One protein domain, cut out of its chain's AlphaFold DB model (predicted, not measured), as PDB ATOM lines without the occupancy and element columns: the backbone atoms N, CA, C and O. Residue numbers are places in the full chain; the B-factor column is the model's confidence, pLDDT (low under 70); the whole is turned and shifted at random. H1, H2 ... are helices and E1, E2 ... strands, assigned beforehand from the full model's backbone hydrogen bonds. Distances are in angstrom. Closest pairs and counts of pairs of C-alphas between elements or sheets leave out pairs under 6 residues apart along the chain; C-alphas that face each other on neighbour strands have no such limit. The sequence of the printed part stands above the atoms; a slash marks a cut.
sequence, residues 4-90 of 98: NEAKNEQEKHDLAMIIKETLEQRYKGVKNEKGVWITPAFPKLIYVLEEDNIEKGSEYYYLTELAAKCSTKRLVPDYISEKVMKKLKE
ATOM      1  N   ASN A   4     214.246 197.374 199.799       95.69
ATOM      2  CA  ASN A   4     214.648 198.361 198.792       95.69
ATOM      3  C   ASN A   4     216.162 198.373 198.484       95.69
ATOM      4  O   ASN A   4     216.633 199.272 197.787       95.69
ATOM      5  N   GLU A   5     216.947 197.404 198.978       94.88
ATOM      6  CA  GLU A   5     218.295 197.145 198.442       94.88
ATOM      7  C   GLU A   5     218.265 196.366 197.118       94.88
ATOM      8  O   GLU A   5     219.225 196.420 196.344       94.88
ATOM      9  N   ALA A   6     217.162 195.661 196.851       96.94
ATOM     10  CA  ALA A   6     216.941 194.938 195.608       96.94
ATOM     11  C   ALA A   6     216.819 195.898 194.415       96.94
ATOM     12  O   ALA A   6     216.232 196.977 194.513       96.94
ATOM     13  N   LYS A   7     217.347 195.495 193.255       96.62
ATOM     14  CA  LYS A   7     217.381 196.348 192.052       96.62
ATOM     15  C   LYS A   7     216.114 196.258 191.207       96.62
ATOM     16  O   LYS A   7     215.938 197.052 190.285       96.62
ATOM     17  N   ASN A   8     215.286 195.248 191.450       97.88
ATOM     18  CA  ASN A   8     214.072 194.955 190.700       97.88
ATOM     19  C   ASN A   8     213.115 194.085 191.534       97.88
ATOM     20  O   ASN A   8     213.502 193.537 192.564       97.88
ATOM     21  N   GLU A   9     211.879 193.933 191.055       96.88
ATOM     22  CA  GLU A   9     210.819 193.195 191.758       96.88
ATOM     23  C   GLU A   9     211.144 191.712 191.978       96.88
ATOM     24  O   GLU A   9     210.814 191.161 193.025       96.88
ATOM     25  N   GLN A  10     211.836 191.065 191.032       98.06
ATOM     26  CA  GLN A  10     212.238 189.664 191.187       98.06
ATOM     27  C   GLN A  10     213.246 189.512 192.334       98.06
ATOM     28  O   GLN A  10     213.032 188.709 193.237       98.06
ATOM     29  N   GLU A  11     214.305 190.329 192.344       98.31
ATOM     30  CA  GLU A  11     215.288 190.350 193.435       98.31
ATOM     31  C   GLU A  11     214.632 190.675 194.781       98.31
ATOM     32  O   GLU A  11     215.012 190.112 195.807       98.31
ATOM     33  N   LYS A  12     213.630 191.560 194.787       98.12
ATOM     34  CA  LYS A  12     212.894 191.938 195.996       98.12
ATOM     35  C   LYS A  12     212.086 190.771 196.552       98.12
ATOM     36  O   LYS A  12     212.138 190.508 197.755       98.12
ATOM     37  N   HIS A  13     211.407 190.032 195.678       98.06
ATOM     38  CA  HIS A  13     210.669 188.830 196.049       98.06
ATOM     39  C   HIS A  13     211.598 187.726 196.580       98.06
ATOM     40  O   HIS A  13     211.327 187.122 197.622       98.06
ATOM     41  N   ASP A  14     212.731 187.506 195.913       98.50
ATOM     42  CA  ASP A  14     213.740 186.536 196.346       98.50
ATOM     43  C   ASP A  14     214.334 186.931 197.710       98.50
ATOM     44  O   ASP A  14     214.483 186.098 198.609       98.50
ATOM     45  N   LEU A  15     214.594 188.224 197.922       98.38
ATOM     46  CA  LEU A  15     215.055 188.746 199.204       98.38
ATOM     47  C   LEU A  15     214.001 188.579 200.306       98.38
ATOM     48  O   LEU A  15     214.336 188.154 201.413       98.38
ATOM     49  N   ALA A  16     212.726 188.843 200.017       98.56
ATOM     50  CA  ALA A  16     211.626 188.609 200.949       98.56
ATOM     51  C   ALA A  16     211.547 187.138 201.391       98.56
ATOM     52  O   ALA A  16     211.364 186.852 202.579       98.56
ATOM     53  N   MET A  17     211.770 186.201 200.464       98.62
ATOM     54  CA  MET A  17     211.843 184.768 200.756       98.62
ATOM     55  C   MET A  17     212.991 184.438 201.724       98.62
ATOM     56  O   MET A  17     212.790 183.719 202.706       98.62
ATOM     57  N   ILE A  18     214.179 185.010 201.502       98.56
ATOM     58  CA  ILE A  18     215.349 184.830 202.379       98.56
ATOM     59  C   ILE A  18     215.097 185.426 203.771       98.56
ATOM     60  O   ILE A  18     215.455 184.821 204.788       98.56
ATOM     61  N   ILE A  19     214.469 186.603 203.840       98.50
ATOM     62  CA  ILE A  19     214.110 187.262 205.104       98.50
ATOM     63  C   ILE A  19     213.146 186.381 205.898       98.50
ATOM     64  O   ILE A  19     213.368 186.160 207.092       98.50
ATOM     65  N   LYS A  20     212.115 185.837 205.242       98.75
ATOM     66  CA  LYS A  20     211.160 184.917 205.865       98.75
ATOM     67  C   LYS A  20     211.873 183.721 206.497       98.75
ATOM     68  O   LYS A  20     211.717 183.495 207.696       98.75
ATOM     69  N   GLU A  21     212.696 183.009 205.728       98.62
ATOM     70  CA  GLU A  21     213.427 181.832 206.220       98.62
ATOM     71  C   GLU A  21     214.357 182.201 207.387       98.62
ATOM     72  O   GLU A  21     214.401 181.518 208.412       98.62
ATOM     73  N   THR A  22     215.048 183.340 207.289       98.25
ATOM     74  CA  THR A  22     215.939 183.834 208.351       98.25
ATOM     75  C   THR A  22     215.185 184.060 209.666       98.25
ATOM     76  O   THR A  22     215.659 183.663 210.738       98.25
ATOM     77  N   LEU A  23     214.003 184.680 209.604       98.50
ATOM     78  CA  LEU A  23     213.165 184.936 210.773       98.50
ATOM     79  C   LEU A  23     212.568 183.643 211.350       98.50
ATOM     80  O   LEU A  23     212.555 183.474 212.571       98.50
ATOM     81  N   GLU A  24     212.128 182.706 210.506       98.12
ATOM     82  CA  GLU A  24     211.601 181.405 210.943       98.12
ATOM     83  C   GLU A  24     212.672 180.574 211.669       98.12
ATOM     84  O   GLU A  24     212.432 180.070 212.776       98.12
ATOM     85  N   GLN A  25     213.892 180.509 211.123       97.25
ATOM     86  CA  GLN A  25     215.022 179.837 211.774       97.25
ATOM     87  C   GLN A  25     215.416 180.527 213.083       97.25
ATOM     88  O   GLN A  25     215.619 179.860 214.105       97.25
ATOM     89  N   ARG A  26     215.467 181.867 213.120       97.62
ATOM     90  CA  ARG A  26     215.750 182.592 214.368       97.62
ATOM     91  C   ARG A  26     214.684 182.326 215.427       97.62
ATOM     92  O   ARG A  26     215.030 182.079 216.585       97.62
ATOM     93  N   TYR A  27     213.406 182.332 215.053       97.31
ATOM     94  CA  TYR A  27     212.303 182.042 215.966       97.31
ATOM     95  C   TYR A  27     212.418 180.632 216.566       97.31
ATOM     96  O   TYR A  27     212.239 180.444 217.783       97.31
ATOM     97  N   LYS A  28     212.782 179.644 215.737       96.56
ATOM     98  CA  LYS A  28     213.091 178.274 216.173       96.56
ATOM     99  C   LYS A  28     214.253 178.254 217.168       96.56
ATOM    100  O   LYS A  28     214.116 177.654 218.234       96.56
ATOM    101  N   GLY A  29     215.302 179.034 216.914       95.44
ATOM    102  CA  GLY A  29     216.501 179.156 217.746       95.44
ATOM    103  C   GLY A  29     217.555 178.113 217.392       95.44
ATOM    104  O   GLY A  29     217.430 177.405 216.400       95.44
ATOM    105  N   VAL A  30     218.588 177.995 218.226       95.69
ATOM    106  CA  VAL A  30     219.638 176.972 218.075       95.69
ATOM    107  C   VAL A  30     219.650 176.056 219.287       95.69
ATOM    108  O   VAL A  30     219.260 176.473 220.377       95.69
ATOM    109  N   LYS A  31     220.079 174.807 219.116       96.19
ATOM    110  CA  LYS A  31     220.274 173.906 220.252       96.19
ATOM    111  C   LYS A  31     221.630 174.170 220.897       96.19
ATOM    112  O   LYS A  31     222.628 174.280 220.194       96.19
ATOM    113  N   ASN A  32     221.657 174.258 222.223       95.00
ATOM    114  CA  ASN A  32     222.909 174.236 222.977       95.00
ATOM    115  C   ASN A  32     223.471 172.803 223.076       95.00
ATOM    116  O   ASN A  32     222.859 171.849 222.598       95.00
ATOM    117  N   GLU A  33     224.604 172.644 223.763       95.69
ATOM    118  CA  GLU A  33     225.278 171.351 223.987       95.69
ATOM    119  C   GLU A  33     224.391 170.300 224.678       95.69
ATOM    120  O   GLU A  33     224.640 169.103 224.580       95.69
ATOM    121  N   LYS A  34     223.319 170.736 225.350       96.69
ATOM    122  CA  LYS A  34     222.333 169.878 226.022       96.69
ATOM    123  C   LYS A  34     221.084 169.622 225.170       96.69
ATOM    124  O   LYS A  34     220.097 169.093 225.669       96.69
ATOM    125  N   GLY A  35     221.083 170.033 223.902       95.12
ATOM    126  CA  GLY A  35     219.960 169.853 222.981       95.12
ATOM    127  C   GLY A  35     218.773 170.802 223.204       95.12
ATOM    128  O   GLY A  35     217.733 170.621 222.566       95.12
ATOM    129  N   VAL A  36     218.908 171.807 224.076       96.06
ATOM    130  CA  VAL A  36     217.841 172.756 224.439       96.06
ATOM    131  C   VAL A  36     217.849 173.954 223.493       96.06
ATOM    132  O   VAL A  36     218.906 174.523 223.225       96.06
ATOM    133  N   TRP A  37     216.671 174.364 223.010       96.12
ATOM    134  CA  TRP A  37     216.517 175.541 222.149       96.12
ATOM    135  C   TRP A  37     216.776 176.838 222.916       96.12
ATOM    136  O   TRP A  37     215.980 177.243 223.762       96.12
ATOM    137  N   ILE A  38     217.847 177.533 222.558       95.44
ATOM    138  CA  ILE A  38     218.256 178.805 223.148       95.44
ATOM    139  C   ILE A  38     218.166 179.947 222.135       95.44
ATOM    140  O   ILE A  38     218.049 179.736 220.925       95.44
ATOM    141  N   THR A  39     218.198 181.172 222.654       95.81
ATOM    142  CA  THR A  39     218.355 182.386 221.851       95.81
ATOM    143  C   THR A  39     219.848 182.601 221.609       95.81
ATOM    144  O   THR A  39     220.573 182.825 222.578       95.81
ATOM    145  N   PRO A  40     220.336 182.506 220.361       92.56
ATOM    146  CA  PRO A  40     221.744 182.750 220.088       92.56
ATOM    147  C   PRO A  40     222.054 184.249 220.170       92.56
ATOM    148  O   PRO A  40     221.267 185.071 219.698       92.56
ATOM    149  N   ALA A  41     223.218 184.592 220.729       90.25
ATOM    150  CA  ALA A  41     223.694 185.976 220.804       90.25
ATOM    151  C   ALA A  41     224.039 186.554 219.419       90.25
ATOM    152  O   ALA A  41     223.840 187.740 219.174       90.25
ATOM    153  N   PHE A  42     224.511 185.705 218.500       93.69
ATOM    154  CA  PHE A  42     224.879 186.068 217.133       93.69
ATOM    155  C   PHE A  42     224.311 185.078 216.104       93.69
ATOM    156  O   PHE A  42     224.038 183.928 216.451       93.69
ATOM    157  N   PRO A  43     224.142 185.497 214.836       94.00
ATOM    158  CA  PRO A  43     224.345 186.863 214.330       94.00
ATOM    159  C   PRO A  43     223.297 187.851 214.872       94.00
ATOM    160  O   PRO A  43     222.211 187.428 215.277       94.00
ATOM    161  N   LYS A  44     223.606 189.155 214.882       94.62
ATOM    162  CA  LYS A  44     222.575 190.193 215.046       94.62
ATOM    163  C   LYS A  44     221.681 190.190 213.806       94.62
ATOM    164  O   LYS A  44     222.158 189.897 212.712       94.62
ATOM    165  N   LEU A  45     220.404 190.509 213.974       97.19
ATOM    166  CA  LEU A  45     219.479 190.682 212.857       97.19
ATOM    167  C   LEU A  45     218.944 192.108 212.889       97.19
ATOM    168  O   LEU A  45     218.489 192.556 213.935       97.19
ATOM    169  N   ILE A  46     218.988 192.787 211.746       97.62
ATOM    170  CA  ILE A  46     218.430 194.128 211.573       97.62
ATOM    171  C   ILE A  46     217.388 194.067 210.459       97.62
ATOM    172  O   ILE A  46     217.693 193.628 209.341       97.62
ATOM    173  N   TYR A  47     216.171 194.491 210.783       98.12
ATOM    174  CA  TYR A  47     215.025 194.578 209.892       98.12
ATOM    175  C   TYR A  47     214.707 196.043 209.593       98.12
ATOM    176  O   TYR A  47     214.597 196.858 210.509       98.12
ATOM    177  N   VAL A  48     214.604 196.397 208.317       98.38
ATOM    178  CA  VAL A  48     214.276 197.764 207.912       98.38
ATOM    179  C   VAL A  48     212.768 197.883 207.722       98.38
ATOM    180  O   VAL A  48     212.163 197.079 207.023       98.38
ATOM    181  N   LEU A  49     212.168 198.884 208.364       98.25
ATOM    182  CA  LEU A  49     210.782 199.280 208.148       98.25
ATOM    183  C   LEU A  49     210.727 200.309 207.016       98.25
ATOM    184  O   LEU A  49     211.328 201.388 207.123       98.25
ATOM    185  N   GLU A  50     210.000 199.966 205.961       96.62
ATOM    186  CA  GLU A  50     209.853 200.724 204.718       96.62
ATOM    187  C   GLU A  50     208.390 200.677 204.227       96.62
ATOM    188  O   GLU A  50     207.533 200.044 204.848       96.62
ATOM    189  N   GLU A  51     208.059 201.421 203.169       95.94
ATOM    190  CA  GLU A  51     206.658 201.695 202.792       95.94
ATOM    191  C   GLU A  51     205.837 200.437 202.474       95.94
ATOM    192  O   GLU A  51     204.648 200.380 202.778       95.94
ATOM    193  N   ASP A  52     206.466 199.408 201.913       96.25
ATOM    194  CA  ASP A  52     205.799 198.179 201.488       96.25
ATOM    195  C   ASP A  52     205.713 197.097 202.578       96.25
ATOM    196  O   ASP A  52     205.125 196.034 202.341       96.25
ATOM    197  N   ASN A  53     206.221 197.361 203.789       97.81
ATOM    198  CA  ASN A  53     206.197 196.403 204.899       97.81
ATOM    199  C   ASN A  53     205.635 196.949 206.226       97.81
ATOM    200  O   ASN A  53     205.437 196.167 207.156       97.81
ATOM    201  N   ILE A  54     205.342 198.247 206.341       96.81
ATOM    202  CA  ILE A  54     204.939 198.862 207.619       96.81
ATOM    203  C   ILE A  54     203.419 198.908 207.859       96.81
ATOM    204  O   ILE A  54     202.987 198.890 209.013       96.81
ATOM    205  N   GLU A  55     202.604 198.930 206.799       97.06
ATOM    206  CA  GLU A  55     201.145 199.086 206.888       97.06
ATOM    207  C   GLU A  55     200.392 197.773 206.675       97.06
ATOM    208  O   GLU A  55     200.727 196.964 205.811       97.06
ATOM    209  N   LYS A  56     199.296 197.577 207.416       96.38
ATOM    210  CA  LYS A  56     198.428 196.405 207.225       96.38
ATOM    211  C   LYS A  56     197.879 196.378 205.799       96.38
ATOM    212  O   LYS A  56     197.182 197.301 205.387       96.38
ATOM    213  N   GLY A  57     198.140 195.285 205.086       94.69
ATOM    214  CA  GLY A  57     197.724 195.099 203.695       94.69
ATOM    215  C   GLY A  57     198.787 195.474 202.661       94.69
ATOM    216  O   GLY A  57     198.559 195.233 201.478       94.69
ATOM    217  N   SER A  58     199.942 196.008 203.077       96.88
ATOM    218  CA  SER A  58     201.100 196.109 202.193       96.88
ATOM    219  C   SER A  58     201.655 194.714 201.876       96.88
ATOM    220  O   SER A  58     201.505 193.775 202.665       96.88
ATOM    221  N   GLU A  59     202.290 194.569 200.713       97.19
ATOM    222  CA  GLU A  59     202.718 193.273 200.166       97.19
ATOM    223  C   GLU A  59     203.590 192.469 201.140       97.19
ATOM    224  O   GLU A  59     203.397 191.264 201.319       97.19
ATOM    225  N   TYR A  60     204.500 193.148 201.835       98.44
ATOM    226  CA  TYR A  60     205.466 192.524 202.730       98.44
ATOM    227  C   TYR A  60     205.138 192.712 204.215       98.44
ATOM    228  O   TYR A  60     205.959 192.372 205.066       98.44
ATOM    229  N   TYR A  61     203.929 193.176 204.565       98.62
ATOM    230  CA  TYR A  61     203.518 193.358 205.967       98.62
ATOM    231  C   TYR A  61     203.640 192.076 206.805       98.62
ATOM    232  O   TYR A  61     204.001 192.116 207.983       98.62
ATOM    233  N   TYR A  62     203.414 190.914 206.188       98.62
ATOM    234  CA  TYR A  62     203.548 189.618 206.857       98.62
ATOM    235  C   TYR A  62     204.975 189.364 207.387       98.62
ATOM    236  O   TYR A  62     205.151 188.659 208.383       98.62
ATOM    237  N   LEU A  63     206.003 189.945 206.751       98.69
ATOM    238  CA  LEU A  63     207.381 189.878 207.243       98.69
ATOM    239  C   LEU A  63     207.548 190.702 208.519       98.69
ATOM    240  O   LEU A  63     208.229 190.248 209.435       98.69
ATOM    241  N   THR A  64     206.889 191.857 208.619       98.62
ATOM    242  CA  THR A  64     206.874 192.684 209.834       98.62
ATOM    243  C   THR A  64     206.171 191.968 210.983       98.62
ATOM    244  O   THR A  64     206.676 191.964 212.108       98.62
ATOM    245  N   GLU A  65     205.057 191.282 210.718       98.56
ATOM    246  CA  GLU A  65     204.396 190.440 211.724       98.56
ATOM    247  C   GLU A  65     205.316 189.309 212.206       98.56
ATOM    248  O   GLU A  65     205.435 189.052 213.411       98.56
ATOM    249  N   LEU A  66     206.019 188.655 211.279       98.56
ATOM    250  CA  LEU A  66     206.977 187.602 211.599       98.56
ATOM    251  C   LEU A  66     208.191 188.142 212.377       98.56
ATOM    252  O   LEU A  66     208.630 187.507 213.340       98.56
ATOM    253  N   ALA A  67     208.701 189.321 212.015       98.56
ATOM    254  CA  ALA A  67     209.785 190.004 212.714       98.56
ATOM    255  C   ALA A  67     209.382 190.354 214.152       98.56
ATOM    256  O   ALA A  67     210.122 190.034 215.085       98.56
ATOM    257  N   ALA A  68     208.175 190.891 214.358       98.25
ATOM    258  CA  ALA A  68     207.633 191.185 215.684       98.25
ATOM    259  C   ALA A  68     207.450 189.909 216.528       98.25
ATOM    260  O   ALA A  68     207.823 189.844 217.705       98.25
ATOM    261  N   LYS A  69     206.942 188.831 215.921       98.25
ATOM    262  CA  LYS A  69     206.854 187.516 216.575       98.25
ATOM    263  C   LYS A  69     208.237 186.974 216.953       98.25
ATOM    264  O   LYS A  69     208.398 186.347 218.000       98.25
ATOM    265  N   CYS A  70     209.247 187.209 216.122       98.00
ATOM    266  CA  CYS A  70     210.624 186.837 216.413       98.00
ATOM    267  C   CYS A  70     211.208 187.651 217.575       98.00
ATOM    268  O   CYS A  70     211.717 187.052 218.528       98.00
ATOM    269  N   SER A  71     211.066 188.979 217.564       97.12
ATOM    270  CA  SER A  71     211.647 189.860 218.586       97.12
ATOM    271  C   SER A  71     211.046 189.628 219.971       97.12
ATOM    272  O   SER A  71     211.785 189.582 220.952       97.12
ATOM    273  N   THR A  72     209.746 189.348 220.064       97.38
ATOM    274  CA  THR A  72     209.087 189.016 221.345       97.38
ATOM    275  C   THR A  72     209.649 187.753 222.010       97.38
ATOM    276  O   THR A  72     209.667 187.660 223.235       97.38
ATOM    277  N   LYS A  73     210.143 186.780 221.229       96.75
ATOM    278  CA  LYS A  73     210.712 185.520 221.746       96.75
ATOM    279  C   LYS A  73     212.239 185.534 221.850       96.75
ATOM    280  O   LYS A  73     212.808 184.819 222.674       96.75
ATOM    281  N   ARG A  74     212.916 186.264 220.961       96.38
ATOM    282  CA  ARG A  74     214.368 186.171 220.733       96.38
ATOM    283  C   ARG A  74     215.112 187.493 220.906       96.38
ATOM    284  O   ARG A  74     216.326 187.489 220.750       96.38
ATOM    285  N   LEU A  75     214.414 188.585 221.224       95.62
ATOM    286  CA  LEU A  75     214.948 189.950 221.356       95.62
ATOM    287  C   LEU A  75     215.536 190.546 220.063       95.62
ATOM    288  O   LEU A  75     216.074 191.642 220.094       95.62
ATOM    289  N   VAL A  76     215.416 189.844 218.932       95.81
ATOM    290  CA  VAL A  76     215.860 190.265 217.594       95.81
ATOM    291  C   VAL A  76     214.793 189.876 216.559       95.81
ATOM    292  O   VAL A  76     214.090 188.883 216.785       95.81
ATOM    293  N   PRO A  77     214.669 190.568 215.414       97.81
ATOM    294  CA  PRO A  77     215.553 191.623 214.913       97.81
ATOM    295  C   PRO A  77     215.405 192.970 215.628       97.81
ATOM    296  O   PRO A  77     214.352 193.268 216.188       97.81
ATOM    297  N   ASP A  78     216.471 193.765 215.561       97.56
ATOM    298  CA  ASP A  78     216.435 195.212 215.782       97.56
ATOM    299  C   ASP A  78     215.854 195.909 214.544       97.56
ATOM    300  O   ASP A  78     215.897 195.361 213.440       97.56
ATOM    301  N   TYR A  79     215.341 197.130 214.707       97.50
ATOM    302  CA  TYR A  79     214.616 197.836 213.650       97.50
ATOM    303  C   TYR A  79     215.313 199.131 213.224       97.50
ATOM    304  O   TYR A  79     215.754 199.916 214.064       97.50
ATOM    305  N   ILE A  80     215.357 199.386 211.914       97.94
ATOM    306  CA  ILE A  80     215.749 200.677 211.325       97.94
ATOM    307  C   ILE A  80     214.546 201.254 210.581       97.94
ATOM    308  O   ILE A  80     213.904 200.553 209.810       97.94
ATOM    309  N   SER A  81     214.252 202.541 210.770       97.88
ATOM    310  CA  SER A  81     213.294 203.253 209.918       97.88
ATOM    311  C   SER A  81     213.999 203.760 208.665       97.88
ATOM    312  O   SER A  81     214.861 204.636 208.763       97.88
ATOM    313  N   GLU A  82     213.606 203.263 207.489       97.94
ATOM    314  CA  GLU A  82     214.166 203.706 206.207       97.94
ATOM    315  C   GLU A  82     213.958 205.216 206.008       97.94
ATOM    316  O   GLU A  82     214.894 205.956 205.701       97.94
ATOM    317  N   LYS A  83     212.742 205.695 206.302       97.56
ATOM    318  CA  LYS A  83     212.355 207.112 206.233       97.56
ATOM    319  C   LYS A  83     213.285 208.011 207.049       97.56
ATOM    320  O   LYS A  83     213.734 209.049 206.563       97.56
ATOM    321  N   VAL A  84     213.560 207.640 208.302       97.94
ATOM    322  CA  VAL A  84     214.445 208.427 209.175       97.94
ATOM    323  C   VAL A  84     215.896 208.311 208.712       97.94
ATOM    324  O   VAL A  84     216.596 209.321 208.673       97.94
ATOM    325  N   MET A  85     216.339 207.118 208.306       97.56
ATOM    326  CA  MET A  85     217.708 206.885 207.847       97.56
ATOM    327  C   MET A  85     218.035 207.715 206.600       97.56
ATOM    328  O   MET A  85     219.005 208.470 206.620       97.56
ATOM    329  N   LYS A  86     217.171 207.694 205.575       97.38
ATOM    330  CA  LYS A  86     217.330 208.500 204.352       97.38
ATOM    331  C   LYS A  86     217.400 209.999 204.653       97.38
ATOM    332  O   LYS A  86     218.232 210.697 204.078       97.38
ATOM    333  N   LYS A  87     216.591 210.497 205.600       98.00
ATOM    334  CA  LYS A  87     216.638 211.903 206.044       98.00
ATOM    335  C   LYS A  87     217.983 212.271 206.681       98.00
ATOM    336  O   LYS A  87     218.443 213.397 206.520       98.00
ATOM    337  N   LEU A  88     218.588 211.352 207.428       97.88
ATOM    338  CA  LEU A  88     219.833 211.591 208.163       97.88
ATOM    339  C   LEU A  88     221.099 211.290 207.348       97.88
ATOM    340  O   LEU A  88     222.176 211.731 207.744       97.88
ATOM    341  N   LYS A  89     220.995 210.510 206.265       96.50
ATOM    342  CA  LYS A  89     222.133 209.940 205.524       96.50
ATOM    343  C   LYS A  89     222.075 210.226 204.026       96.50
ATOM    344  O   LYS A  89     222.309 209.333 203.220       96.50
ATOM    345  N   GLU A  90     221.768 211.467 203.651       96.94
ATOM    346  CA  GLU A  90     221.851 211.937 202.254       96.94
ATOM    347  C   GLU A  90     221.038 211.069 201.273       96.94
ATOM    348  O   GLU A  90     221.481 210.757 200.173       96.94
TER     349      GLU A  90
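What this domain is: This is residues 4 to 90 of the 98 residues of the protein "Anaerobic ribonucleoside-triphosphate reductase" of Clostridium sp. CAG:352 (UniProt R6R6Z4). Two helices, H1 and H2, lie side by side, with a short two-stranded parallel ribbon, E1 and E2, beside H2. A loop, residues 29 to 45, and the short helix H3 lie towards opposite ends of the length. The 87 printed residues hold H1, E1, H2, E2, H3 in that order, mostly helix, only just compact and close to loose, with a radius of gyration of the C-alphas of 14.4 A and spans of 46 by 28 by 24 A.

How they stand to each other: H1, residues 9 to 28, touches H2, residues 61 to 74, at a shallow tilt of 24 degrees, the same way; their closest C-alphas, of Tyr 27 and Cys 70, are 5.1 A apart. E1, residues 46 to 49, is parallel to E2, residues 78 to 81; N 47 and O 78 are 2.8 A apart, within hydrogen-bond range. E1, H2 and E2 form a strand-helix-strand unit, two parallel neighbour strands with a helix between, its crossover right-handed. The closest C-alphas of E1 and H2, of Tyr 47 and Ala 67, are 7.5 A apart. H3, residues 82 to 88, is apart from H1 and H2. Every O i to N i+4 pair is within hydrogen-bond range in H1 and H3, and 9 of 10 in H2.

Where its parts are: H1, 28.7 A long, begins at C-alpha 9 (210.819, 193.195, 191.758). E1 is 9.8 A, H2 19.7 A, E2 10.4 A and H3 9.9 A, ending at C-alpha 88 (219.833, 211.591, 208.163).

The domain as a whole: The farthest C-alphas, of Lys 34 and Glu 90, are 48.3 A apart. The links H1 to E1 and E1 to H2 are long. The printed part has no cut, and no printed residue is under 70 in pLDDT.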